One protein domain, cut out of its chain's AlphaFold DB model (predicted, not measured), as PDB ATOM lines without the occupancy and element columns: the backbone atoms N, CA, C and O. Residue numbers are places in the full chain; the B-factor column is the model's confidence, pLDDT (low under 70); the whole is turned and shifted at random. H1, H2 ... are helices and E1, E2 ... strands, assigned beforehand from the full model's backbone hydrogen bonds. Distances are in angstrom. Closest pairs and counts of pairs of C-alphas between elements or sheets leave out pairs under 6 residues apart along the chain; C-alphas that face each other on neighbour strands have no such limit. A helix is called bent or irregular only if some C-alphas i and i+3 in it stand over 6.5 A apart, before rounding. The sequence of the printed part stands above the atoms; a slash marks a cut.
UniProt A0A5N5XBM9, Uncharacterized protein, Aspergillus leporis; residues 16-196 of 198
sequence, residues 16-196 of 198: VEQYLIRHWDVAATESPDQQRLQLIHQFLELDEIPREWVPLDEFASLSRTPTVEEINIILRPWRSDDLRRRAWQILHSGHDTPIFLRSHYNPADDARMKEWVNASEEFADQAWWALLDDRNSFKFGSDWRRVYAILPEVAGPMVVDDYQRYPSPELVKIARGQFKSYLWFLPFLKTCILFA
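Overview. This is residues 16 to 196 of the 198 residues of an uncharacterized protein of Aspergillus leporis (UniProt A0A5N5XBM9). Three crossed helices, H1, H2 and H3, make a cluster at one end of the domain, and a small ribbon of two strands, E1 and E2, lies toward the other, with H5 beyond it. Between cluster and ribbon sit H4 and the short helices H7 and H8, while the long H9 runs past the ribbon near E2 without touching another helix. The printed part has 181 residues, with nine named helices and two named strands in the order H1, H2, H3, H4, E1, H5, H6, H7, H8, H9, E2; the sheet is E1 - E2, antiparallel, and the class is mostly helix. The whole is compact, with a radius of gyration of the C-alphas of 17.5 A and spans of 50 by 37 by 28 A.

Along the chain. H1, residues 16 to 23, begins with C-alpha 16 at (184.016, 224.665, 245.202). H2 holds residues 32 to 45 and is 20.1 A long, H3 residues 68 to 75, and H4 residues 81 to 92, 16.8 A. E1, residues 99 to 102, begins with C-alpha 99 at (201.669, 230.840, 247.673). H5, residues 107 to 119, is 19.4 A long and irregular: C-alphas 108 and 111 are 7.2 A apart. H6 is residues 135 to 138, H7 144 to 149, H8 152 to 155, and H9 169 to 185, 25.4 A. E2, residues 192 to 195, ends with C-alpha 195 at (202.320, 231.447, 242.805).

Arrangement. H2 is the hub. H1 touches it, the closest C-alphas being Leu 20 and Leu 39, 6.4 A. H3 touches H1, closest at Ile 21 and Glu 70, 6.8 A. H2 only just touches H7, with 3 pairs of C-alphas within 8 A, closest at Ile 40 and Ala 149, 6.3 A; their lines are about perpendicular at 79 degrees. H8 touches H4, closest at Ala 87 and Glu 153, 6.1 A. E1 and E2 are antiparallel at 162 degrees, with N 195 and O 99 at 2.8 A and N 101 and O 193 at 3.0 A. Residues 100 to 101 of E1 also pair in parallel with residues 131 to 132. H6 and H7 are close but not clearly touching, 7.0 A between C-alphas 138 and 147. Every O i to N i+4 pair is within hydrogen-bond range in H1, H2, H3 and H4, but 7 of 9 in H5, 12 of 13 in H9 and 0 of 2 in H7, where 3 of 3 O i to N i+3 pairs are; H6 and H8 are too short for an i+4 pair.

Size, cuts and confidence. The C-alphas of Ala 27 and Trp 184 are farthest apart, 52.7 A. The printed part has no cut; the links H2 to H3, H5 to H6 and H8 to H9 are long. Mean pLDDT of the printed part is 76.9, with residues 55 to 61, 93 to 97, 119 to 126 and 156 to 196 under 70.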
ATOM      1  N   VAL A  16     183.860 225.972 245.845       91.81
ATOM      2  CA  VAL A  16     184.016 224.665 245.202       91.81
ATOM      3  C   VAL A  16     183.210 223.574 245.914       91.81
ATOM      4  O   VAL A  16     182.668 222.699 245.249       91.81
ATOM      5  N   GLU A  17     183.050 223.628 247.242       94.00
ATOM      6  CA  GLU A  17     182.173 222.697 247.963       94.00
ATOM      7  C   GLU A  17     180.712 222.906 247.534       94.00
ATOM      8  O   GLU A  17     180.021 221.922 247.285       94.00
ATOM      9  N   GLN A  18     180.267 224.161 247.356       92.56
ATOM     10  CA  GLN A  18     178.947 224.480 246.788       92.56
ATOM     11  C   GLN A  18     178.779 223.930 245.370       92.56
ATOM     12  O   GLN A  18     177.738 223.349 245.058       92.56
ATOM     13  N   TYR A  19     179.800 224.068 244.523       93.88
ATOM     14  CA  TYR A  19     179.761 223.525 243.170       93.88
ATOM     15  C   TYR A  19     179.613 222.001 243.187       93.88
ATOM     16  O   TYR A  19     178.713 221.467 242.537       93.88
ATOM     17  N   LEU A  20     180.441 221.311 243.980       95.31
ATOM     18  CA  LEU A  20     180.430 219.854 244.089       95.31
ATOM     19  C   LEU A  20     179.064 219.329 244.531       95.31
ATOM     20  O   LEU A  20     178.497 218.483 243.853       95.31
ATOM     21  N   ILE A  21     178.501 219.846 245.625       95.25
ATOM     22  CA  ILE A  21     177.232 219.327 246.164       95.25
ATOM     23  C   ILE A  21     176.013 219.649 245.286       95.25
ATOM     24  O   ILE A  21     174.972 219.016 245.425       95.25
ATOM     25  N   ARG A  22     176.117 220.639 244.391       94.50
ATOM     26  CA  ARG A  22     175.045 221.004 243.448       94.50
ATOM     27  C   ARG A  22     175.085 220.197 242.152       94.50
ATOM     28  O   ARG A  22     174.038 220.019 241.540       94.50
ATOM     29  N   HIS A  23     176.264 219.727 241.753       95.75
ATOM     30  CA  HIS A  23     176.484 219.037 240.476       95.75
ATOM     31  C   HIS A  23     176.854 217.560 240.643       95.75
ATOM     32  O   HIS A  23     177.153 216.883 239.661       95.75
ATOM     33  N   TRP A  24     176.834 217.049 241.875       96.25
ATOM     34  CA  TRP A  24     177.061 215.638 242.133       96.25
ATOM     35  C   TRP A  24     175.911 214.787 241.592       96.25
ATOM     36  O   TRP A  24     174.761 214.939 242.000       96.25
ATOM     37  N   ASP A  25     176.239 213.851 240.709       95.56
ATOM     38  CA  ASP A  25     175.316 212.853 240.181       95.56
ATOM     39  C   ASP A  25     175.531 211.510 240.885       95.56
ATOM     40  O   ASP A  25     176.544 210.841 240.696       95.56
ATOM     41  N   VAL A  26     174.554 211.109 241.698       90.50
ATOM     42  CA  VAL A  26     174.560 209.842 242.449       90.50
ATOM     43  C   VAL A  26     174.410 208.626 241.526       90.50
ATOM     44  O   VAL A  26     174.784 207.520 241.909       90.50
ATOM     45  N   ALA A  27     173.862 208.811 240.323       91.88
ATOM     46  CA  ALA A  27     173.679 207.757 239.330       91.88
ATOM     47  C   ALA A  27     174.869 207.629 238.362       91.88
ATOM     48  O   ALA A  27     174.819 206.799 237.449       91.88
ATOM     49  N   ALA A  28     175.927 208.423 238.553       90.38
ATOM     50  CA  ALA A  28     177.106 208.384 237.705       90.38
ATOM     51  C   ALA A  28     177.766 206.994 237.734       90.38
ATOM     52  O   ALA A  28     177.850 206.327 238.767       90.38
ATOM     53  N   THR A  29     178.229 206.538 236.569       91.00
ATOM     54  CA  THR A  29     178.881 205.227 236.406       91.00
ATOM     55  C   THR A  29     180.371 205.251 236.739       91.00
ATOM     56  O   THR A  29     180.988 204.197 236.901       91.00
ATOM     57  N   GLU A  30     180.955 206.442 236.813       92.06
ATOM     58  CA  GLU A  30     182.343 206.671 237.196       92.06
ATOM     59  C   GLU A  30     182.549 206.556 238.713       92.06
ATOM     60  O   GLU A  30     181.599 206.552 239.498       92.06
ATOM     61  N   SER A  31     183.806 206.443 239.150       93.25
ATOM     62  CA  SER A  31     184.084 206.440 240.585       93.25
ATOM     63  C   SER A  31     183.867 207.836 241.190       93.25
ATOM     64  O   SER A  31     184.105 208.839 240.510       93.25
ATOM     65  N   PRO A  32     183.515 207.937 242.488       93.06
ATOM     66  CA  PRO A  32     183.396 209.226 243.171       93.06
ATOM     67  C   PRO A  32     184.627 210.129 242.997       93.06
ATOM     68  O   PRO A  32     184.506 211.339 242.842       93.06
ATOM     69  N   ASP A  33     185.831 209.557 242.986       92.62
ATOM     70  CA  ASP A  33     187.056 210.343 242.823       92.62
ATOM     71  C   ASP A  33     187.209 210.913 241.407       92.62
ATOM     72  O   ASP A  33     187.677 212.042 241.254       92.62
ATOM     73  N   GLN A  34     186.790 210.161 240.382       94.31
ATOM     74  CA  GLN A  34     186.801 210.616 238.990       94.31
ATOM     75  C   GLN A  34     185.794 211.743 238.775       94.31
ATOM     76  O   GLN A  34     186.177 212.811 238.294       94.31
ATOM     77  N   GLN A  35     184.559 211.539 239.237       96.00
ATOM     78  CA  GLN A  35     183.508 212.549 239.176       96.00
ATOM     79  C   GLN A  35     183.941 213.835 239.874       96.00
ATOM     80  O   GLN A  35     183.821 214.932 239.329       96.00
ATOM     81  N   ARG A  36     184.509 213.715 241.078       95.62
ATOM     82  CA  ARG A  36     184.979 214.872 241.838       95.62
ATOM     83  C   ARG A  36     186.059 215.640 241.091       95.62
ATOM     84  O   ARG A  36     185.995 216.862 241.028       95.62
ATOM     85  N   LEU A  37     187.041 214.940 240.526       94.31
ATOM     86  CA  LEU A  37     188.110 215.574 239.761       94.31
ATOM     87  C   LEU A  37     187.552 216.308 238.535       94.31
ATOM     88  O   LEU A  37     187.920 217.456 238.296       94.31
ATOM     89  N   GLN A  38     186.627 215.682 237.803       95.44
ATOM     90  CA  GLN A  38     185.946 216.313 236.675       95.44
ATOM     91  C   GLN A  38     185.203 217.582 237.108       95.44
ATOM     92  O   GLN A  38     185.368 218.630 236.487       95.44
ATOM     93  N   LEU A  39     184.423 217.513 238.189       96.38
ATOM     94  CA  LEU A  39     183.685 218.664 238.701       96.38
ATOM     95  C   LEU A  39     184.612 219.779 239.197       96.38
ATOM     96  O   LEU A  39     184.269 220.943 239.042       96.38
ATOM     97  N   ILE A  40     185.788 219.471 239.751       94.44
ATOM     98  CA  ILE A  40     186.777 220.496 240.125       94.44
ATOM     99  C   ILE A  40     187.354 221.181 238.882       94.44
ATOM    100  O   ILE A  40     187.527 222.397 238.882       94.44
ATOM    101  N   HIS A  41     187.628 220.434 237.811       92.19
ATOM    102  CA  HIS A  41     188.080 221.028 236.552       92.19
ATOM    103  C   HIS A  41     187.015 221.931 235.933       92.19
ATOM    104  O   HIS A  41     187.320 223.072 235.611       92.19
ATOM    105  N   GLN A  42     185.764 221.473 235.872       93.00
ATOM    106  CA  GLN A  42     184.648 222.313 235.431       93.00
ATOM    107  C   GLN A  42     184.462 223.521 236.347       93.00
ATOM    108  O   GLN A  42     184.240 224.631 235.870       93.00
ATOM    109  N   PHE A  43     184.599 223.318 237.665       91.56
ATOM    110  CA  PHE A  43     184.554 224.411 238.619       91.56
ATOM    111  C   PHE A  43     185.575 225.450 238.229       91.56
ATOM    112  O   PHE A  43     185.135 226.576 238.193       91.56
ATOM    113  N   LEU A  44     186.836 225.101 237.926       87.69
ATOM    114  CA  LEU A  44     187.939 226.004 237.540       87.69
ATOM    115  C   LEU A  44     187.753 226.712 236.189       87.69
ATOM    116  O   LEU A  44     188.411 227.723 235.953       87.69
ATOM    117  N   GLU A  45     186.878 226.202 235.325       88.69
ATOM    118  CA  GLU A  45     186.566 226.789 234.014       88.69
ATOM    119  C   GLU A  45     185.491 227.884 234.081       88.69
ATOM    120  O   GLU A  45     185.300 228.599 233.104       88.69
ATOM    121  N   LEU A  46     184.789 228.043 235.212       84.62
ATOM    122  CA  LEU A  46     183.842 229.153 235.388       84.62
ATOM    123  C   LEU A  46     184.545 230.517 235.287       84.62
ATOM    124  O   LEU A  46     185.543 230.764 235.969       84.62
ATOM    125  N   ASP A  47     183.966 231.420 234.501       80.50
ATOM    126  CA  ASP A  47     184.430 232.807 234.400       80.50
ATOM    127  C   ASP A  47     184.077 233.617 235.663       80.50
ATOM    128  O   ASP A  47     184.866 234.438 236.138       80.50
ATOM    129  N   GLU A  48     182.907 233.337 236.242       81.38
ATOM    130  CA  GLU A  48     182.365 233.998 237.430       81.38
ATOM    131  C   GLU A  48     181.839 232.968 238.430       81.38
ATOM    132  O   GLU A  48     181.263 231.939 238.060       81.38
ATOM    133  N   ILE A  49     182.023 233.253 239.718       80.69
ATOM    134  CA  ILE A  49     181.503 232.418 240.800       80.69
ATOM    135  C   ILE A  49     180.236 233.073 241.349       80.69
ATOM    136  O   ILE A  49     180.291 234.216 241.797       80.69
ATOM    137  N   PRO A  50     179.087 232.372 241.357       82.75
ATOM    138  CA  PRO A  50     177.847 232.933 241.871       82.75
ATOM    139  C   PRO A  50     177.997 233.470 243.294       82.75
ATOM    140  O   PRO A  50     178.548 232.805 244.179       82.75
ATOM    141  N   ARG A  51     177.490 234.688 243.512       77.81
ATOM    142  CA  ARG A  51     177.665 235.427 244.770       77.81
ATOM    143  C   ARG A  51     177.151 234.647 245.967       77.81
ATOM    144  O   ARG A  51     177.744 234.677 247.037       77.81
ATOM    145  N   GLU A  52     176.069 233.905 245.771       79.88
ATOM    146  CA  GLU A  52     175.427 233.108 246.805       79.88
ATOM    147  C   GLU A  52     176.230 231.865 247.231       79.88
ATOM    148  O   GLU A  52     175.828 231.158 248.160       79.88
ATOM    149  N   TRP A  53     177.343 231.558 246.558       83.12
ATOM    150  CA  TRP A  53     178.268 230.501 246.980       83.12
ATOM    151  C   TRP A  53     179.377 231.027 247.887       83.12
ATOM    152  O   TRP A  53     180.010 230.224 248.570       83.12
ATOM    153  N   VAL A  54     179.608 232.342 247.901       76.44
ATOM    154  CA  VAL A  54     180.655 232.986 248.694       76.44
ATOM    155  C   VAL A  54     180.033 233.548 249.973       76.44
ATOM    156  O   VAL A  54     179.235 234.484 249.898       76.44
ATOM    157  N   PRO A  55     180.354 233.004 251.158       69.31
ATOM    158  CA  PRO A  55     179.949 233.635 252.405       69.31
ATOM    159  C   PRO A  55     180.699 234.967 252.539       69.31
ATOM    160  O   PRO A  55     181.921 234.980 252.634       69.31
ATOM    161  N   LEU A  56     179.970 236.088 252.493       63.59
ATOM    162  CA  LEU A  56     180.560 237.436 252.552       63.59
ATOM    163  C   LEU A  56     181.153 237.768 253.929       63.59
ATOM    164  O   LEU A  56     182.000 238.649 254.035       63.59
ATOM    165  N   ASP A  57     180.720 237.055 254.967       60.50
ATOM    166  CA  ASP A  57     181.280 237.100 256.311       60.50
ATOM    167  C   ASP A  57     181.002 235.778 257.059       60.50
ATOM    168  O   ASP A  57     180.317 234.877 256.563       60.50
ATOM    169  N   GLU A  58     181.542 235.656 258.273       57.09
ATOM    170  CA  GLU A  58     181.368 234.495 259.159       57.09
ATOM    171  C   GLU A  58     179.909 234.255 259.610       57.09
ATOM    172  O   GLU A  58     179.583 233.171 260.100       57.09
ATOM    173  N   PHE A  59     179.024 235.236 259.405       56.59
ATOM    174  CA  PHE A  59     177.602 235.205 259.754       56.59
ATOM    175  C   PHE A  59     176.689 234.985 258.538       56.59
ATOM    176  O   PHE A  59     175.475 234.830 258.703       56.59
ATOM    177  N   ALA A  60     177.249 234.945 257.328       63.66
ATOM    178  CA  ALA A  60     176.494 234.761 256.104       63.66
ATOM    179  C   ALA A  60     175.825 233.380 256.079       63.66
ATOM    180  O   ALA A  60     176.443 232.336 256.304       63.66
ATOM    181  N   SER A  61     174.527 233.369 255.775       66.38
ATOM    182  CA  SER A  61     173.788 232.129 255.565       66.38
ATOM    183  C   SER A  61     174.208 231.505 254.239       66.38
ATOM    184  O   SER A  61     174.071 232.138 253.188       66.38
ATOM    185  N   LEU A  62     174.653 230.249 254.274       72.50
ATOM    186  CA  LEU A  62     174.890 229.476 253.057       72.50
ATOM    187  C   LEU A  62     173.627 229.411 252.198       72.50
ATOM    188  O   LEU A  62     172.539 229.124 252.700       72.50
ATOM    189  N   SER A  63     173.785 229.560 250.882       74.25
ATOM    190  CA  SER A  63     172.691 229.291 249.941       74.25
ATOM    191  C   SER A  63     172.216 227.836 249.984       74.25
ATOM    192  O   SER A  63     171.070 227.547 249.643       74.25
ATOM    193  N   ARG A  64     173.093 226.909 250.392       86.94
ATOM    194  CA  ARG A  64     172.784 225.490 250.589       86.94
ATOM    195  C   ARG A  64     173.702 224.881 251.641       86.94
ATOM    196  O   ARG A  64     174.918 224.859 251.469       86.94
ATOM    197  N   THR A  65     173.114 224.325 252.691       89.81
ATOM    198  CA  THR A  65     173.849 223.547 253.694       89.81
ATOM    199  C   THR A  65     173.990 222.101 253.211       89.81
ATOM    200  O   THR A  65     172.969 221.494 252.879       89.81
ATOM    201  N   PRO A  66     175.208 221.536 253.147       93.12
ATOM    202  CA  PRO A  66     175.391 220.146 252.746       93.12
ATOM    203  C   PRO A  66     174.811 219.178 253.783       93.12
ATOM    204  O   PRO A  66     174.870 219.436 254.989       93.12
ATOM    205  N   THR A  67     174.267 218.049 253.325       95.31
ATOM    206  CA  THR A  67     173.774 216.994 254.227       95.31
ATOM    207  C   THR A  67     174.923 216.175 254.820       95.31
ATOM    208  O   THR A  67     176.064 216.227 254.356       95.31
ATOM    209  N   VAL A  68     174.636 215.375 255.854       96.06
ATOM    210  CA  VAL A  68     175.637 214.488 256.473       96.06
ATOM    211  C   VAL A  68     176.178 213.477 255.458       96.06
ATOM    212  O   VAL A  68     177.380 213.212 255.422       96.06
ATOM    213  N   GLU A  69     175.306 212.941 254.608       95.25
ATOM    214  CA  GLU A  69     175.655 212.011 253.537       95.25
ATOM    215  C   GLU A  69     176.570 212.677 252.505       95.25
ATOM    216  O   GLU A  69     177.616 212.122 252.173       95.25
ATOM    217  N   GLU A  70     176.240 213.892 252.057       95.62
ATOM    218  CA  GLU A  70     177.065 214.656 251.115       95.62
ATOM    219  C   GLU A  70     178.443 214.971 251.692       95.62
ATOM    220  O   GLU A  70     179.460 214.797 251.021       95.62
ATOM    221  N   ILE A  71     178.509 215.363 252.966       96.19
ATOM    222  CA  ILE A  71     179.787 215.584 253.647       96.19
ATOM    223  C   ILE A  71     180.619 214.300 253.633       96.19
ATOM    224  O   ILE A  71     181.804 214.342 253.315       96.19
ATOM    225  N   ASN A  72     180.018 213.158 253.966       95.38
ATOM    226  CA  ASN A  72     180.744 211.898 254.103       95.38
ATOM    227  C   ASN A  72     181.174 211.288 252.762       95.38
ATOM    228  O   ASN A  72     182.205 210.622 252.717       95.38
ATOM    229  N   ILE A  73     180.402 211.495 251.693       93.38
ATOM    230  CA  ILE A  73     180.634 210.873 250.379       93.38
ATOM    231  C   ILE A  73     181.412 211.812 249.450       93.38
ATOM    232  O   ILE A  73     182.343 211.392 248.759       93.38
ATOM    233  N   ILE A  74     181.051 213.093 249.437       95.38
ATOM    234  CA  ILE A  74     181.524 214.052 248.439       95.38
ATOM    235  C   ILE A  74     182.736 214.815 248.970       95.38
ATOM    236  O   ILE A  74     183.773 214.852 248.307       95.38
ATOM    237  N   LEU A  75     182.620 215.412 250.161       95.25
ATOM    238  CA  LEU A  75     183.546 216.458 250.614       95.25
ATOM    239  C   LEU A  75     184.691 215.933 251.495       95.25
ATOM    240  O   LEU A  75     185.863 216.176 251.207       95.25
ATOM    241  N   ARG A  76     184.370 215.181 252.552       95.00
ATOM    242  CA  ARG A  76     185.345 214.674 253.532       95.00
ATOM    243  C   ARG A  76     186.398 213.739 252.930       95.00
ATOM    244  O   ARG A  76     187.553 213.865 253.329       95.00
ATOM    245  N   PRO A  77     186.074 212.830 251.987       94.31
ATOM    246  CA  PRO A  77     187.095 211.973 251.383       94.31
ATOM    247  C   PRO A  77     188.144 212.748 250.577       94.31
ATOM    248  O   PRO A  77     189.239 212.247 250.351       94.31
ATOM    249  N   TRP A  78     187.814 213.963 250.140       93.25
ATOM    250  CA  TRP A  78     188.672 214.779 249.293       93.25
ATOM    251  C   TRP A  78     189.578 215.732 250.058       93.25
ATOM    252  O   TRP A  78     190.748 215.865 249.703       93.25
ATOM    253  N   ARG A  79     189.063 216.390 251.102       90.75
ATOM    254  CA  ARG A  79     189.846 217.344 251.894       90.75
ATOM    255  C   ARG A  79     189.775 217.054 253.379       90.75
ATOM    256  O   ARG A  79     188.699 216.946 253.960       90.75
ATOM    257  N   SER A  80     190.954 217.050 253.991       92.25
ATOM    258  CA  SER A  80     191.104 217.115 255.438       92.25
ATOM    259  C   SER A  80     190.737 218.502 255.966       92.25
ATOM    260  O   SER A  80     190.797 219.499 255.242       92.25
ATOM    261  N   ASP A  81     190.437 218.580 257.261       92.75
ATOM    262  CA  ASP A  81     190.175 219.857 257.926       92.75
ATOM    263  C   ASP A  81     191.345 220.840 257.776       92.75
ATOM    264  O   ASP A  81     191.110 222.027 257.584       92.75
ATOM    265  N   ASP A  82     192.599 220.366 257.783       90.31
ATOM    266  CA  ASP A  82     193.776 221.225 257.575       90.31
ATOM    267  C   ASP A  82     193.756 221.916 256.206       90.31
ATOM    268  O   ASP A  82     193.879 223.139 256.120       90.31
ATOM    269  N   LEU A  83     193.504 221.151 255.139       91.88
ATOM    270  CA  LEU A  83     193.401 221.695 253.785       91.88
ATOM    271  C   LEU A  83     192.230 222.669 253.653       91.88
ATOM    272  O   LEU A  83     192.340 223.662 252.937       91.88
ATOM    273  N   ARG A  84     191.127 222.433 254.370       92.94
ATOM    274  CA  ARG A  84     189.981 223.352 254.379       92.94
ATOM    275  C   ARG A  84     190.298 224.671 255.070       92.94
ATOM    276  O   ARG A  84     189.902 225.713 254.557       92.94
ATOM    277  N   ARG A  85     191.044 224.654 256.180       89.88
ATOM    278  CA  ARG A  85     191.518 225.896 256.819       89.88
ATOM    279  C   ARG A  85     192.431 226.686 255.881       89.88
ATOM    280  O   ARG A  85     192.287 227.897 255.772       89.88
ATOM    281  N   ARG A  86     193.334 226.004 255.165       88.75
ATOM    282  CA  ARG A  86     194.215 226.637 254.165       88.75
ATOM    283  C   ARG A  86     193.416 227.255 253.029       88.75
ATOM    284  O   ARG A  86     193.626 228.419 252.724       88.75
ATOM    285  N   ALA A  87     192.484 226.503 252.445       89.44
ATOM    286  CA  ALA A  87     191.603 226.988 251.386       89.44
ATOM    287  C   ALA A  87     190.812 228.228 251.825       89.44
ATOM    288  O   ALA A  87     190.733 229.198 251.079       89.44
ATOM    289  N   TRP A  88     190.287 228.224 253.054       86.94
ATOM    290  CA  TRP A  88     189.598 229.379 253.630       86.94
ATOM    291  C   TRP A  88     190.501 230.603 253.750       86.94
ATOM    292  O   TRP A  88     190.101 231.696 253.364       86.94
ATOM    293  N   GLN A  89     191.724 230.423 254.247       84.38
ATOM    294  CA  GLN A  89     192.670 231.527 254.357       84.38
ATOM    295  C   GLN A  89     193.114 232.029 252.979       84.38
ATOM    296  O   GLN A  89     193.104 233.232 252.767       84.38
ATOM    297  N   ILE A  90     193.400 231.148 252.014       82.50
ATOM    298  CA  ILE A  90     193.733 231.532 250.626       82.50
ATOM    299  C   ILE A  90     192.601 232.359 250.001       82.50
ATOM    300  O   ILE A  90     192.860 233.329 249.297       82.50
ATOM    301  N   LEU A  91     191.354 231.986 250.284       79.81
ATOM    302  CA  LEU A  91     190.171 232.679 249.795       79.81
ATOM    303  C   LEU A  91     190.049 234.117 250.343       79.81
ATOM    304  O   LEU A  91     189.638 235.003 249.601       79.81
ATOM    305  N   HIS A  92     190.413 234.357 251.609       75.75
ATOM    306  CA  HIS A  92     190.167 235.635 252.300       75.75
ATOM    307  C   HIS A  92     191.407 236.509 252.524       75.75
ATOM    308  O   HIS A  92     191.268 237.709 252.741       75.75
ATOM    309  N   SER A  93     192.617 235.951 252.480       68.62
ATOM    310  CA  SER A  93     193.852 236.658 252.872       68.62
ATOM    311  C   SER A  93     194.353 237.684 251.849       68.62
ATOM    312  O   SER A  93     195.437 238.237 252.014       68.62
ATOM    313  N   GLY A  94     193.566 237.968 250.809       55.88
ATOM    314  CA  GLY A  94     193.904 238.946 249.782       55.88
ATOM    315  C   GLY A  94     195.031 238.490 248.846       55.88
ATOM    316  O   GLY A  94     195.807 237.577 249.131       55.88
ATOM    317  N   HIS A  95     195.114 239.132 247.685       59.47
ATOM    318  CA  HIS A  95     196.029 238.788 246.585       59.47
ATOM    319  C   HIS A  95     197.481 239.229 246.818       59.47
ATOM    320  O   HIS A  95     198.277 239.263 245.887       59.47
ATOM    321  N   ASP A  96     197.846 239.564 248.051       59.81
ATOM    322  CA  ASP A  96     199.130 240.207 248.321       59.81
ATOM    323  C   ASP A  96     200.193 239.217 248.814       59.81
ATOM    324  O   ASP A  96     201.384 239.512 248.753       59.81
ATOM    325  N   THR A  97     199.789 238.018 249.259       68.19
ATOM    326  CA  THR A  97     200.735 236.998 249.738       68.19
ATOM    327  C   THR A  97     200.928 235.894 248.694       68.19
ATOM    328  O   THR A  97     199.966 235.206 248.338       68.19
ATOM    329  N   PRO A  98     202.159 235.677 248.197       72.44
ATOM    330  CA  PRO A  98     202.432 234.585 247.274       72.44
ATOM    331  C   PRO A  98     202.226 233.222 247.941       72.44
ATOM    332  O   PRO A  98     202.536 233.044 249.113       72.44
ATOM    333  N   ILE A  99     201.771 232.222 247.180       79.81
ATOM    334  CA  ILE A  99     201.669 230.840 247.673       79.81
ATOM    335  C   ILE A  99     202.942 230.093 247.295       79.81
ATOM    336  O   ILE A  99     203.355 230.058 246.133       79.81
ATOM    337  N   PHE A 100     203.564 229.462 248.281       83.00
ATOM    338  CA  PHE A 100     204.755 228.655 248.110       83.00
ATOM    339  C   PHE A 100     204.375 227.175 248.025       83.00
ATOM    340  O   PHE A 100     203.925 226.591 249.008       83.00
ATOM    341  N   LEU A 101     204.598 226.537 246.872       86.75
ATOM    342  CA  LEU A 101     204.368 225.101 246.691       86.75
ATOM    343  C   LEU A 101     205.679 224.338 246.530       86.75
ATOM    344  O   LEU A 101     206.426 224.535 245.562       86.75
ATOM    345  N   ARG A 102     205.903 223.379 247.432       87.06
ATOM    346  CA  ARG A 102     206.979 222.399 247.301       87.06
ATOM    347  C   ARG A 102     206.453 221.133 246.631       87.06
ATOM    348  O   ARG A 102     205.787 220.320 247.259       87.06
ATOM    349  N   SER A 103     206.796 220.921 245.360       85.75
ATOM    350  CA  SER A 103     206.406 219.697 244.639       85.75
ATOM    351  C   SER A 103     207.483 218.605 244.631       85.75
ATOM    352  O   SER A 103     207.188 217.429 244.381       85.75
ATOM    353  N   HIS A 104     208.733 218.974 244.933       83.31
ATOM    354  CA  HIS A 104     209.893 218.086 244.959       83.31
ATOM    355  C   HIS A 104     210.496 217.975 246.365       83.31
ATOM    356  O   HIS A 104     210.883 218.958 246.997       83.31
ATOM    357  N   TYR A 105     210.630 216.733 246.832       85.62
ATOM    358  CA  TYR A 105     211.096 216.415 248.179       85.62
ATOM    359  C   TYR A 105     212.392 215.615 248.131       85.62
ATOM    360  O   TYR A 105     212.360 214.379 248.108       85.62
ATOM    361  N   ASN A 106     213.513 216.327 248.141       85.50
ATOM    362  CA  ASN A 106     214.844 215.779 248.353       85.50
ATOM    363  C   ASN A 106     215.358 216.240 249.730       85.50
ATOM    364  O   ASN A 106     215.428 217.450 249.945       85.50
ATOM    365  N   PRO A 107     215.736 215.323 250.641       86.06
ATOM    366  CA  PRO A 107     216.243 215.689 251.965       86.06
ATOM    367  C   PRO A 107     217.453 216.633 251.937       86.06
ATOM    368  O   PRO A 107     217.624 217.450 252.835       86.06
ATOM    369  N   ALA A 108     218.279 216.564 250.886       85.00
ATOM    370  CA  ALA A 108     219.426 217.461 250.727       85.00
ATOM    371  C   ALA A 108     219.022 218.939 250.561       85.00
ATOM    372  O   ALA A 108     219.826 219.827 250.835       85.00
ATOM    373  N   ASP A 109     217.781 219.200 250.142       81.00
ATOM    374  CA  ASP A 109     217.260 220.550 249.944       81.00
ATOM    375  C   ASP A 109     216.555 221.096 251.202       81.00
ATOM    376  O   ASP A 109     216.275 222.289 251.260       81.00
ATOM    377  N   ASP A 110     216.300 220.280 252.236       84.25
ATOM    378  CA  ASP A 110     215.491 220.674 253.407       84.25
ATOM    379  C   ASP A 110     216.064 221.881 254.165       84.25
ATOM    380  O   ASP A 110     215.316 222.750 254.614       84.25
ATOM    381  N   ALA A 111     217.391 221.959 254.305       82.62
ATOM    382  CA  ALA A 111     218.044 223.092 254.962       82.62
ATOM    383  C   ALA A 111     217.827 224.395 254.179       82.62
ATOM    384  O   ALA A 111     217.513 225.429 254.763       82.62
ATOM    385  N   ARG A 112     217.919 224.312 252.850       78.69
ATOM    386  CA  ARG A 112     217.720 225.443 251.943       78.69
ATOM    387  C   ARG A 112     216.260 225.894 251.919       78.69
ATOM    388  O   ARG A 112     215.988 227.085 251.891       78.69
ATOM    389  N   MET A 113     215.325 224.949 251.995       79.25
ATOM    390  CA  MET A 113     213.896 225.246 252.115       79.25
ATOM    391  C   MET A 113     213.590 226.057 253.376       79.25
ATOM    392  O   MET A 113     212.904 227.070 253.300       79.25
ATOM    393  N   LYS A 114     214.140 225.644 254.525       79.69
ATOM    394  CA  LYS A 114     213.982 226.380 255.789       79.69
ATOM    395  C   LYS A 114     214.592 227.775 255.719       79.69
ATOM    396  O   LYS A 114     213.988 228.721 256.200       79.69
ATOM    397  N   GLU A 115     215.772 227.899 255.117       78.38
ATOM    398  CA  GLU A 115     216.422 229.194 254.905       78.38
ATOM    399  C   GLU A 115     215.536 230.137 254.082       78.38
ATOM    400  O   GLU A 115     215.330 231.274 254.488       78.38
ATOM    401  N   TRP A 116     214.946 229.659 252.983       74.38
ATOM    402  CA  TRP A 116     214.066 230.469 252.135       74.38
ATOM    403  C   TRP A 116     212.790 230.919 252.836       74.38
ATOM    404  O   TRP A 116     212.429 232.089 252.737       74.38
ATOM    405  N   VAL A 117     212.125 230.009 253.551       74.38
ATOM    406  CA  VAL A 117     210.909 230.332 254.314       74.38
ATOM    407  C   VAL A 117     211.215 231.354 255.409       74.38
ATOM    408  O   VAL A 117     210.447 232.285 255.599       74.38
ATOM    409  N   ASN A 118     212.360 231.227 256.085       74.31
ATOM    410  CA  ASN A 118     212.748 232.141 257.162       74.31
ATOM    411  C   ASN A 118     213.286 233.491 256.662       74.31
ATOM    412  O   ASN A 118     213.296 234.453 257.424       74.31
ATOM    413  N   ALA A 119     213.792 233.560 255.428       68.62
ATOM    414  CA  ALA A 119     214.349 234.784 254.850       68.62
ATOM    415  C   ALA A 119     213.278 235.743 254.306       68.62
ATOM    416  O   ALA A 119     213.574 236.915 254.083       68.62
ATOM    417  N   SER A 120     212.060 235.254 254.069       66.75
ATOM    418  CA  SER A 120     210.937 236.051 253.582       66.75
ATOM    419  C   SER A 120     210.052 236.456 254.754       66.75
ATOM    420  O   SER A 120     209.471 235.606 255.428       66.75
ATOM    421  N   GLU A 121     209.936 237.765 254.986       65.50
ATOM    422  CA  GLU A 121     209.025 238.320 255.994       65.50
ATOM    423  C   GLU A 121     207.565 237.944 255.687       65.50
ATOM    424  O   GLU A 121     206.770 237.761 256.603       65.50
ATOM    425  N   GLU A 122     207.237 237.737 254.407       62.22
ATOM    426  CA  GLU A 122     205.920 237.311 253.927       62.22
ATOM    427  C   GLU A 122     205.563 235.875 254.336       62.22
ATOM    428  O   GLU A 122     204.386 235.554 254.480       62.22
ATOM    429  N   PHE A 123     206.559 235.006 254.541       62.59
ATOM    430  CA  PHE A 123     206.359 233.618 254.969       62.59
ATOM    431  C   PHE A 123     206.667 233.377 256.454       62.59
ATOM    432  O   PHE A 123     206.391 232.288 256.966       62.59
ATOM    433  N   ALA A 124     207.188 234.379 257.165       57.81
ATOM    434  CA  ALA A 124     207.504 234.289 258.585       57.81
ATOM    435  C   ALA A 124     206.230 234.308 259.453       57.81
ATOM    436  O   ALA A 124     205.404 235.203 259.319       57.81
ATOM    437  N   ASP A 125     206.084 233.315 260.345       56.94
ATOM    438  CA  ASP A 125     205.104 233.129 261.442       56.94
ATOM    439  C   ASP A 125     203.588 233.359 261.183       56.94
ATOM    440  O   ASP A 125     202.772 232.927 261.999       56.94
ATOM    441  N   GLN A 126     203.161 233.960 260.067       58.94
ATOM    442  CA  GLN A 126     201.771 234.363 259.805       58.94
ATOM    443  C   GLN A 126     201.165 233.758 258.526       58.94
ATOM    444  O   GLN A 126     199.944 233.641 258.435       58.94
ATOM    445  N   ALA A 127     201.977 233.274 257.580       71.25
ATOM    446  CA  ALA A 127     201.502 232.732 256.300       71.25
ATOM    447  C   ALA A 127     201.561 231.194 256.219       71.25
ATOM    448  O   ALA A 127     201.847 230.610 255.172       71.25
ATOM    449  N   TRP A 128     201.266 230.509 257.331       80.44
ATOM    450  CA  TRP A 128     201.248 229.039 257.400       80.44
ATOM    451  C   TRP A 128     200.378 228.407 256.304       80.44
ATOM    452  O   TRP A 128     200.690 227.317 255.828       80.44
ATOM    453  N   TRP A 129     199.310 229.100 255.894       83.69
ATOM    454  CA  TRP A 129     198.370 228.699 254.852       83.69
ATOM    455  C   TRP A 129     198.946 228.826 253.435       83.69
ATOM    456  O   TRP A 129     198.598 228.019 252.575       83.69
ATOM    457  N   ALA A 130     199.858 229.778 253.214       80.75
ATOM    458  CA  ALA A 130     200.525 230.018 251.938       80.75
ATOM    459  C   ALA A 130     201.701 229.055 251.707       80.75
ATOM    460  O   ALA A 130     202.094 228.821 250.567       80.75
ATOM    461  N   LEU A 131     202.247 228.460 252.772       86.00
ATOM    462  CA  LEU A 131     203.292 227.442 252.688       86.00
ATOM    463  C   LEU A 131     202.691 226.037 252.507       86.00
ATOM    464  O   LEU A 131     202.302 225.375 253.472       86.00
ATOM    465  N   LEU A 132     202.653 225.560 251.264       88.69
ATOM    466  CA  LEU A 132     202.222 224.213 250.883       88.69
ATOM    467  C   LEU A 132     203.428 223.259 250.848       88.69
ATOM    468  O   LEU A 132     203.921 222.874 249.782       88.69
ATOM    469  N   ASP A 133     203.916 222.903 252.039       87.25
ATOM    470  CA  ASP A 133     205.030 221.967 252.250       87.25
ATOM    471  C   ASP A 133     204.602 220.726 253.058       87.25
ATOM    472  O   ASP A 133     204.982 220.529 254.209       87.25
ATOM    473  N   ASP A 134     203.799 219.863 252.435       88.38
ATOM    474  CA  ASP A 134     203.460 218.531 252.943       88.38
ATOM    475  C   ASP A 134     203.705 217.467 251.870       88.38
ATOM    476  O   ASP A 134     203.060 217.433 250.820       88.38
ATOM    477  N   ARG A 135     204.625 216.543 252.160       88.00
ATOM    478  CA  ARG A 135     205.028 215.485 251.228       88.00
ATOM    479  C   ARG A 135     203.881 214.549 250.867       88.00
ATOM    480  O   ARG A 135     203.883 214.010 249.761       88.00
ATOM    481  N   ASN A 136     202.949 214.316 251.785       88.56
ATOM    482  CA  ASN A 136     201.850 213.384 251.548       88.56
ATOM    483  C   ASN A 136     200.813 213.978 250.592       88.56
ATOM    484  O   ASN A 136     200.262 213.252 249.769       88.56
ATOM    485  N   SER A 137     200.613 215.295 250.658       86.12
ATOM    486  CA  SER A 137     199.631 216.006 249.840       86.12
ATOM    487  C   SER A 137     200.208 216.557 248.535       86.12
ATOM    488  O   SER A 137     199.498 216.575 247.535       86.12
ATOM    489  N   PHE A 138     201.478 216.983 248.509       88.56
ATOM    490  CA  PHE A 138     202.013 217.841 247.438       88.56
ATOM    491  C   PHE A 138     203.198 217.274 246.648       88.56
ATOM    492  O   PHE A 138     203.781 217.973 245.821       88.56
ATOM    493  N   LYS A 139     203.564 215.998 246.820       88.31
ATOM    494  CA  LYS A 139     204.649 215.349 246.051       88.31
ATOM    495  C   LYS A 139     204.235 215.045 244.601       88.31
ATOM    496  O   LYS A 139     204.125 213.889 244.194       88.31
ATOM    497  N   PHE A 140     204.026 216.088 243.806       85.19
ATOM    498  CA  PHE A 140     203.613 215.981 242.404       85.19
ATOM    499  C   PHE A 140     204.785 215.916 241.421       85.19
ATOM    500  O   PHE A 140     204.604 215.564 240.255       85.19
ATOM    501  N   GLY A 141     205.993 216.270 241.867       84.31
ATOM    502  CA  GLY A 141     207.126 216.454 240.972       84.31
ATOM    503  C   GLY A 141     206.847 217.554 239.943       84.31
ATOM    504  O   GLY A 141     206.435 218.660 240.299       84.31
ATOM    505  N   SER A 142     207.054 217.237 238.663       81.56
ATOM    506  CA  SER A 142     206.850 218.178 237.557       81.56
ATOM    507  C   SER A 142     205.379 218.484 237.273       81.56
ATOM    508  O   SER A 142     205.086 219.506 236.657       81.56
ATOM    509  N   ASP A 143     204.453 217.626 237.712       86.25
ATOM    510  CA  ASP A 143     203.012 217.802 237.496       86.25
ATOM    511  C   ASP A 143     202.358 218.610 238.626       86.25
ATOM    512  O   ASP A 143     201.374 218.227 239.253       86.25
ATOM    513  N   TRP A 144     202.955 219.758 238.926       82.75
ATOM    514  CA  TRP A 144     202.540 220.630 240.023       82.75
ATOM    515  C   TRP A 144     201.088 221.113 239.906       82.75
ATOM    516  O   TRP A 144     200.475 221.435 240.922       82.75
ATOM    517  N   ARG A 145     200.521 221.133 238.689       85.31
ATOM    518  CA  ARG A 145     199.138 221.563 238.414       85.31
ATOM    519  C   ARG A 145     198.104 220.715 239.145       85.31
ATOM    520  O   ARG A 145     196.988 221.176 239.356       85.31
ATOM    521  N   ARG A 146     198.483 219.519 239.605       88.31
ATOM    522  CA  ARG A 146     197.661 218.694 240.499       88.31
ATOM    523  C   ARG A 146     197.262 219.406 241.790       88.31
ATOM    524  O   ARG A 146     196.263 219.014 242.384       88.31
ATOM    525  N   VAL A 147     197.962 220.471 242.190       89.94
ATOM    526  CA  VAL A 147     197.532 221.319 243.309       89.94
ATOM    527  C   VAL A 147     196.124 221.876 243.096       89.94
ATOM    528  O   VAL A 147     195.365 221.920 244.054       89.94
ATOM    529  N   TYR A 148     195.717 222.190 241.860       89.56
ATOM    530  CA  TYR A 148     194.379 222.719 241.570       89.56
ATOM    531  C   TYR A 148     193.258 221.704 241.816       89.56
ATOM    532  O   TYR A 148     192.121 222.093 242.050       89.56
ATOM    533  N   ALA A 149     193.570 220.406 241.817       91.50
ATOM    534  CA  ALA A 149     192.615 219.365 242.186       91.50
ATOM    535  C   ALA A 149     192.418 219.249 243.712       91.50
ATOM    536  O   ALA A 149     191.486 218.591 244.168       91.50
ATOM    537  N   ILE A 150     193.297 219.855 244.515       92.25
ATOM    538  CA  ILE A 150     193.259 219.792 245.985       92.25
ATOM    539  C   ILE A 150     192.849 221.158 246.547       92.25
ATOM    540  O   ILE A 150     191.886 221.253 247.311       92.25
ATOM    541  N   LEU A 151     193.536 222.209 246.097       91.19
ATOM    542  CA  LEU A 151     193.329 223.620 246.417       91.19
ATOM    543  C   LEU A 151     193.101 224.435 245.119       91.19
ATOM    544  O   LEU A 151     193.986 225.182 244.698       91.19
ATOM    545  N   PRO A 152     191.945 224.290 244.440       89.25
ATOM    546  CA  PRO A 152     191.535 225.148 243.325       89.25
ATOM    547  C   PRO A 152     191.566 226.643 243.663       89.25
ATOM    548  O   PRO A 152     191.742 227.462 242.769       89.25
ATOM    549  N   GLU A 153     191.468 227.005 244.942       86.31
ATOM    550  CA  GLU A 153     191.580 228.375 245.447       86.31
ATOM    551  C   GLU A 153     192.942 229.025 245.100       86.31
ATOM    552  O   GLU A 153     193.039 230.243 244.999       86.31
ATOM    553  N   VAL A 154     193.981 228.222 244.822       83.06
ATOM    554  CA  VAL A 154     195.313 228.682 244.368       83.06
ATOM    555  C   VAL A 154     195.280 229.308 242.964       83.06
ATOM    556  O   VAL A 154     196.215 230.010 242.586       83.06
ATOM    557  N   ALA A 155     194.241 229.062 242.158       77.75
ATOM    558  CA  ALA A 155     194.152 229.602 240.798       77.75
ATOM    559  C   ALA A 155     193.966 231.135 240.739       77.75
ATOM    560  O   ALA A 155     194.288 231.715 239.703       77.75
ATOM    561  N   GLY A 156     193.542 231.776 241.838       66.38
ATOM    562  CA  GLY A 156     193.285 233.227 241.936       66.38
ATOM    563  C   GLY A 156     192.065 233.713 241.127       66.38
ATOM    564  O   GLY A 156     191.544 232.930 240.336       66.38
ATOM    565  N   PRO A 157     191.616 234.975 241.325       56.78
ATOM    566  CA  PRO A 157     191.230 235.565 242.591       56.78
ATOM    567  C   PRO A 157     189.751 235.261 242.926       56.78
ATOM    568  O   PRO A 157     188.979 234.729 242.134       56.78
ATOM    569  N   MET A 158     189.349 235.611 244.140       57.28
ATOM    570  CA  MET A 158     187.980 235.547 244.646       57.28
ATOM    571  C   MET A 158     187.679 236.922 245.241       57.28
ATOM    572  O   MET A 158     187.619 237.088 246.456       57.28
ATOM    573  N   VAL A 159     187.634 237.945 244.382       51.22
ATOM    574  CA  VAL A 159     187.428 239.331 244.819       51.22
ATOM    575  C   VAL A 159     186.072 239.415 245.512       51.22
ATOM    576  O   VAL A 159     185.051 239.094 244.902       51.22
ATOM    577  N   VAL A 160     186.075 239.861 246.770       50.81
ATOM    578  CA  VAL A 160     184.873 240.020 247.611       50.81
ATOM    579  C   VAL A 160     183.843 240.967 246.963       50.81
ATOM    580  O   VAL A 160     182.654 240.843 247.242       50.81
ATOM    581  N   ASP A 161     184.268 241.826 246.025       52.38
ATOM    582  CA  ASP A 161     183.398 242.784 245.327       52.38
ATOM    583  C   ASP A 161     182.952 242.373 243.900       52.38
ATOM    584  O   ASP A 161     181.809 242.665 243.530       52.38
ATOM    585  N   ASP A 162     183.773 241.652 243.114       55.84
ATOM    586  CA  ASP A 162     183.506 241.421 241.673       55.84
ATOM    587  C   ASP A 162     183.307 239.955 241.247       55.84
ATOM    588  O   ASP A 162     182.827 239.723 240.140       55.84
ATOM    589  N   TYR A 163     183.576 238.958 242.104       64.88
ATOM    590  CA  TYR A 163     183.266 237.529 241.853       64.88
ATOM    591  C   TYR A 163     183.858 236.911 240.569       64.88
ATOM    592  O   TYR A 163     183.510 235.787 240.190       64.88
ATOM    593  N   GLN A 164     184.767 237.623 239.907       65.50
ATOM    594  CA  GLN A 164     185.480 237.150 238.731       65.50
ATOM    595  C   GLN A 164     186.585 236.187 239.143       65.50
ATOM    596  O   GLN A 164     187.354 236.472 240.062       65.50
ATOM    597  N   ARG A 165     186.692 235.067 238.421       67.06
ATOM    598  CA  ARG A 165     187.810 234.135 238.594       67.06
ATOM    599  C   ARG A 165     189.086 234.624 237.929       67.06
ATOM    600  O   ARG A 165     190.170 234.196 238.293       67.06
ATOM    601  N   TYR A 166     188.994 235.477 236.922       62.69
ATOM    602  CA  TYR A 166     190.195 235.978 236.277       62.69
ATOM    603  C   TYR A 166     190.463 237.406 236.735       62.69
ATOM    604  O   TYR A 166     189.562 238.243 236.701       62.69
ATOM    605  N   PRO A 167     191.695 237.700 237.160       59.84
ATOM    606  CA  PRO A 167     192.095 239.061 237.470       59.84
ATOM    607  C   PRO A 167     192.103 239.898 236.198       59.84
ATOM    608  O   PRO A 167     192.320 239.389 235.090       59.84
ATOM    609  N   SER A 168     191.954 241.209 236.358       62.47
ATOM    610  CA  SER A 168     192.109 242.115 235.227       62.47
ATOM    611  C   SER A 168     193.517 241.983 234.616       62.47
ATOM    612  O   SER A 168     194.502 241.779 235.337       62.47
ATOM    613  N   PRO A 169     193.666 242.116 233.285       65.31
ATOM    614  CA  PRO A 169     194.971 242.088 232.619       65.31
ATOM    615  C   PRO A 169     196.003 243.059 233.222       65.31
ATOM    616  O   PRO A 169     197.213 242.820 233.165       65.31
ATOM    617  N   GLU A 170     195.536 244.157 233.810       63.25
ATOM    618  CA  GLU A 170     196.325 245.149 234.532       63.25
ATOM    619  C   GLU A 170     196.911 244.585 235.833       63.25
ATOM    620  O   GLU A 170     198.113 244.750 236.066       63.25
ATOM    621  N   LEU A 171     196.112 243.868 236.633       61.94
ATOM    622  CA  LEU A 171     196.576 243.179 237.844       61.94
ATOM    623  C   LEU A 171     197.591 242.088 237.499       61.94
ATOM    624  O   LEU A 171     198.686 242.081 238.061       61.94
ATOM    625  N   VAL A 172     197.325 241.290 236.456       59.34
ATOM    626  CA  VAL A 172     198.280 240.298 235.923       59.34
ATOM    627  C   VAL A 172     199.633 240.952 235.617       59.34
ATOM    628  O   VAL A 172     200.702 240.396 235.885       59.34
ATOM    629  N   LYS A 173     199.618 242.146 235.013       62.88
ATOM    630  CA  LYS A 173     200.832 242.871 234.623       62.88
ATOM    631  C   LYS A 173     201.592 243.414 235.836       62.88
ATOM    632  O   LYS A 173     202.824 243.357 235.829       62.88
ATOM    633  N   ILE A 174     200.885 243.904 236.857       62.56
ATOM    634  CA  ILE A 174     201.462 244.377 238.125       62.56
ATOM    635  C   ILE A 174     202.070 243.204 238.899       62.56
ATOM    636  O   ILE A 174     203.258 243.255 239.225       62.56
ATOM    637  N   ALA A 175     201.315 242.117 239.078       59.38
ATOM    638  CA  ALA A 175     201.759 240.900 239.751       59.38
ATOM    639  C   ALA A 175     203.007 240.314 239.077       59.38
ATOM    640  O   ALA A 175     203.997 240.007 239.738       59.38
ATOM    641  N   ARG A 176     203.052 240.259 237.736       59.75
ATOM    642  CA  ARG A 176     204.264 239.846 236.995       59.75
ATOM    643  C   ARG A 176     205.455 240.784 237.208       59.75
ATOM    644  O   ARG A 176     206.598 240.332 237.116       59.75
ATOM    645  N   GLY A 177     205.214 242.072 237.438       57.72
ATOM    646  CA  GLY A 177     206.246 243.055 237.774       57.72
ATOM    647  C   GLY A 177     206.816 242.833 239.175       57.72
ATOM    648  O   GLY A 177     208.032 242.728 239.324       57.72
ATOM    649  N   GLN A 178     205.941 242.678 240.170       57.47
ATOM    650  CA  GLN A 178     206.307 242.416 241.566       57.47
ATOM    651  C   GLN A 178     206.974 241.044 241.740       57.47
ATOM    652  O   GLN A 178     207.997 240.918 242.412       57.47
ATOM    653  N   PHE A 179     206.481 240.018 241.047       55.44
ATOM    654  CA  PHE A 179     207.084 238.686 241.035       55.44
ATOM    655  C   PHE A 179     208.547 238.716 240.582       55.44
ATOM    656  O   PHE A 179     209.404 238.050 241.159       55.44
ATOM    657  N   LYS A 180     208.867 239.541 239.575       52.19
ATOM    658  CA  LYS A 180     210.256 239.730 239.144       52.19
ATOM    659  C   LYS A 180     211.109 240.348 240.245       52.19
ATOM    660  O   LYS A 180     212.237 239.899 240.393       52.19
ATOM    661  N   SER A 181     210.609 241.315 241.019       53.00
ATOM    662  CA  SER A 181     211.356 241.862 242.164       53.00
ATOM    663  C   SER A 181     211.562 240.844 243.287       53.00
ATOM    664  O   SER A 181     212.652 240.814 243.847       53.00
ATOM    665  N   TYR A 182     210.603 239.949 243.551       50.47
ATOM    666  CA  TYR A 182     210.782 238.860 244.524       50.47
ATOM    667  C   TYR A 182     211.840 237.838 244.077       50.47
ATOM    668  O   TYR A 182     212.638 237.365 244.884       50.47
ATOM    669  N   LEU A 183     211.927 237.555 242.772       48.25
ATOM    670  CA  LEU A 183     212.967 236.689 242.204       48.25
ATOM    671  C   LEU A 183     214.388 237.276 242.299       48.25
ATOM    672  O   LEU A 183     215.351 236.516 242.237       48.25
ATOM    673  N   TRP A 184     214.554 238.594 242.457       39.53
ATOM    674  CA  TRP A 184     215.881 239.191 242.679       39.53
ATOM    675  C   TRP A 184     216.440 238.899 244.078       39.53
ATOM    676  O   TRP A 184     217.657 238.924 244.252       39.53
ATOM    677  N   PHE A 185     215.581 238.585 245.051       36.19
ATOM    678  CA  PHE A 185     215.987 238.246 246.417       36.19
ATOM    679  C   PHE A 185     216.181 236.740 246.646       36.19
ATOM    680  O   PHE A 185     216.784 236.352 247.644       36.19
ATOM    681  N   LEU A 186     215.730 235.881 245.724       39.31
ATOM    682  CA  LEU A 186     215.778 234.427 245.888       39.31
ATOM    683  C   LEU A 186     216.304 233.738 244.611       39.31
ATOM    684  O   LEU A 186     215.653 233.797 243.567       39.31
ATOM    685  N   PRO A 187     217.454 233.038 244.651       34.88
ATOM    686  CA  PRO A 187     217.972 232.325 243.486       34.88
ATOM    687  C   PRO A 187     217.105 231.082 243.190       34.88
ATOM    688  O   PRO A 187     217.306 230.019 243.776       34.88
ATOM    689  N   PHE A 188     216.140 231.193 242.270       44.19
ATOM    690  CA  PHE A 188     215.216 230.111 241.882       44.19
ATOM    691  C   PHE A 188     215.448 229.584 240.464       44.19
ATOM    692  O   PHE A 188     215.611 230.390 239.554       44.19
ATOM    693  N   LEU A 189     215.358 228.245 240.281       38.31
ATOM    694  CA  LEU A 189     214.602 227.597 239.172       38.31
ATOM    695  C   LEU A 189     214.581 226.044 239.111       38.31
ATOM    696  O   LEU A 189     214.395 225.497 238.027       38.31
ATOM    697  N   LYS A 190     214.735 225.274 240.206       32.59
ATOM    698  CA  LYS A 190     214.649 223.790 240.092       32.59
ATOM    699  C   LYS A 190     213.690 223.034 241.017       32.59
ATOM    700  O   LYS A 190     213.419 221.878 240.706       32.59
ATOM    701  N   THR A 191     213.141 223.631 242.080       31.88
ATOM    702  CA  THR A 191     212.501 222.811 243.139       31.88
ATOM    703  C   THR A 191     211.105 223.263 243.583       31.88
ATOM    704  O   THR A 191     210.338 222.423 244.049       31.88
ATOM    705  N   CYS A 192     210.741 224.542 243.436       37.88
ATOM    706  CA  CYS A 192     209.473 225.078 243.951       37.88
ATOM    707  C   CYS A 192     208.826 226.042 242.960       37.88
ATOM    708  O   CYS A 192     209.516 226.641 242.130       37.88
ATOM    709  N   ILE A 193     207.505 226.181 243.068       54.00
ATOM    710  CA  ILE A 193     206.721 227.134 242.287       54.00
ATOM    711  C   ILE A 193     206.118 228.123 243.262       54.00
ATOM    712  O   ILE A 193     205.437 227.747 244.214       54.00
ATOM    713  N   LEU A 194     206.429 229.386 243.010       47.84
ATOM    714  CA  LEU A 194     205.886 230.513 243.731       47.84
ATOM    715  C   LEU A 194     204.715 231.009 242.884       47.84
ATOM    716  O   LEU A 194     204.897 231.413 241.733       47.84
ATOM    717  N   PHE A 195     203.507 230.871 243.411       46.62
ATOM    718  CA  PHE A 195     202.320 231.447 242.805       46.62
ATOM    719  C   PHE A 195     202.293 232.917 243.193       46.62
ATOM    720  O   PHE A 195     202.235 233.239 244.377       46.62
ATOM    721  N   ALA A 196     202.321 233.804 242.205       33.47
ATOM    722  CA  ALA A 196     201.643 235.072 242.397       33.47
ATOM    723  C   ALA A 196     200.141 234.760 242.283       33.47
ATOM    724  O   ALA A 196     199.760 234.186 241.254       33.47
TER     725      ALA A 196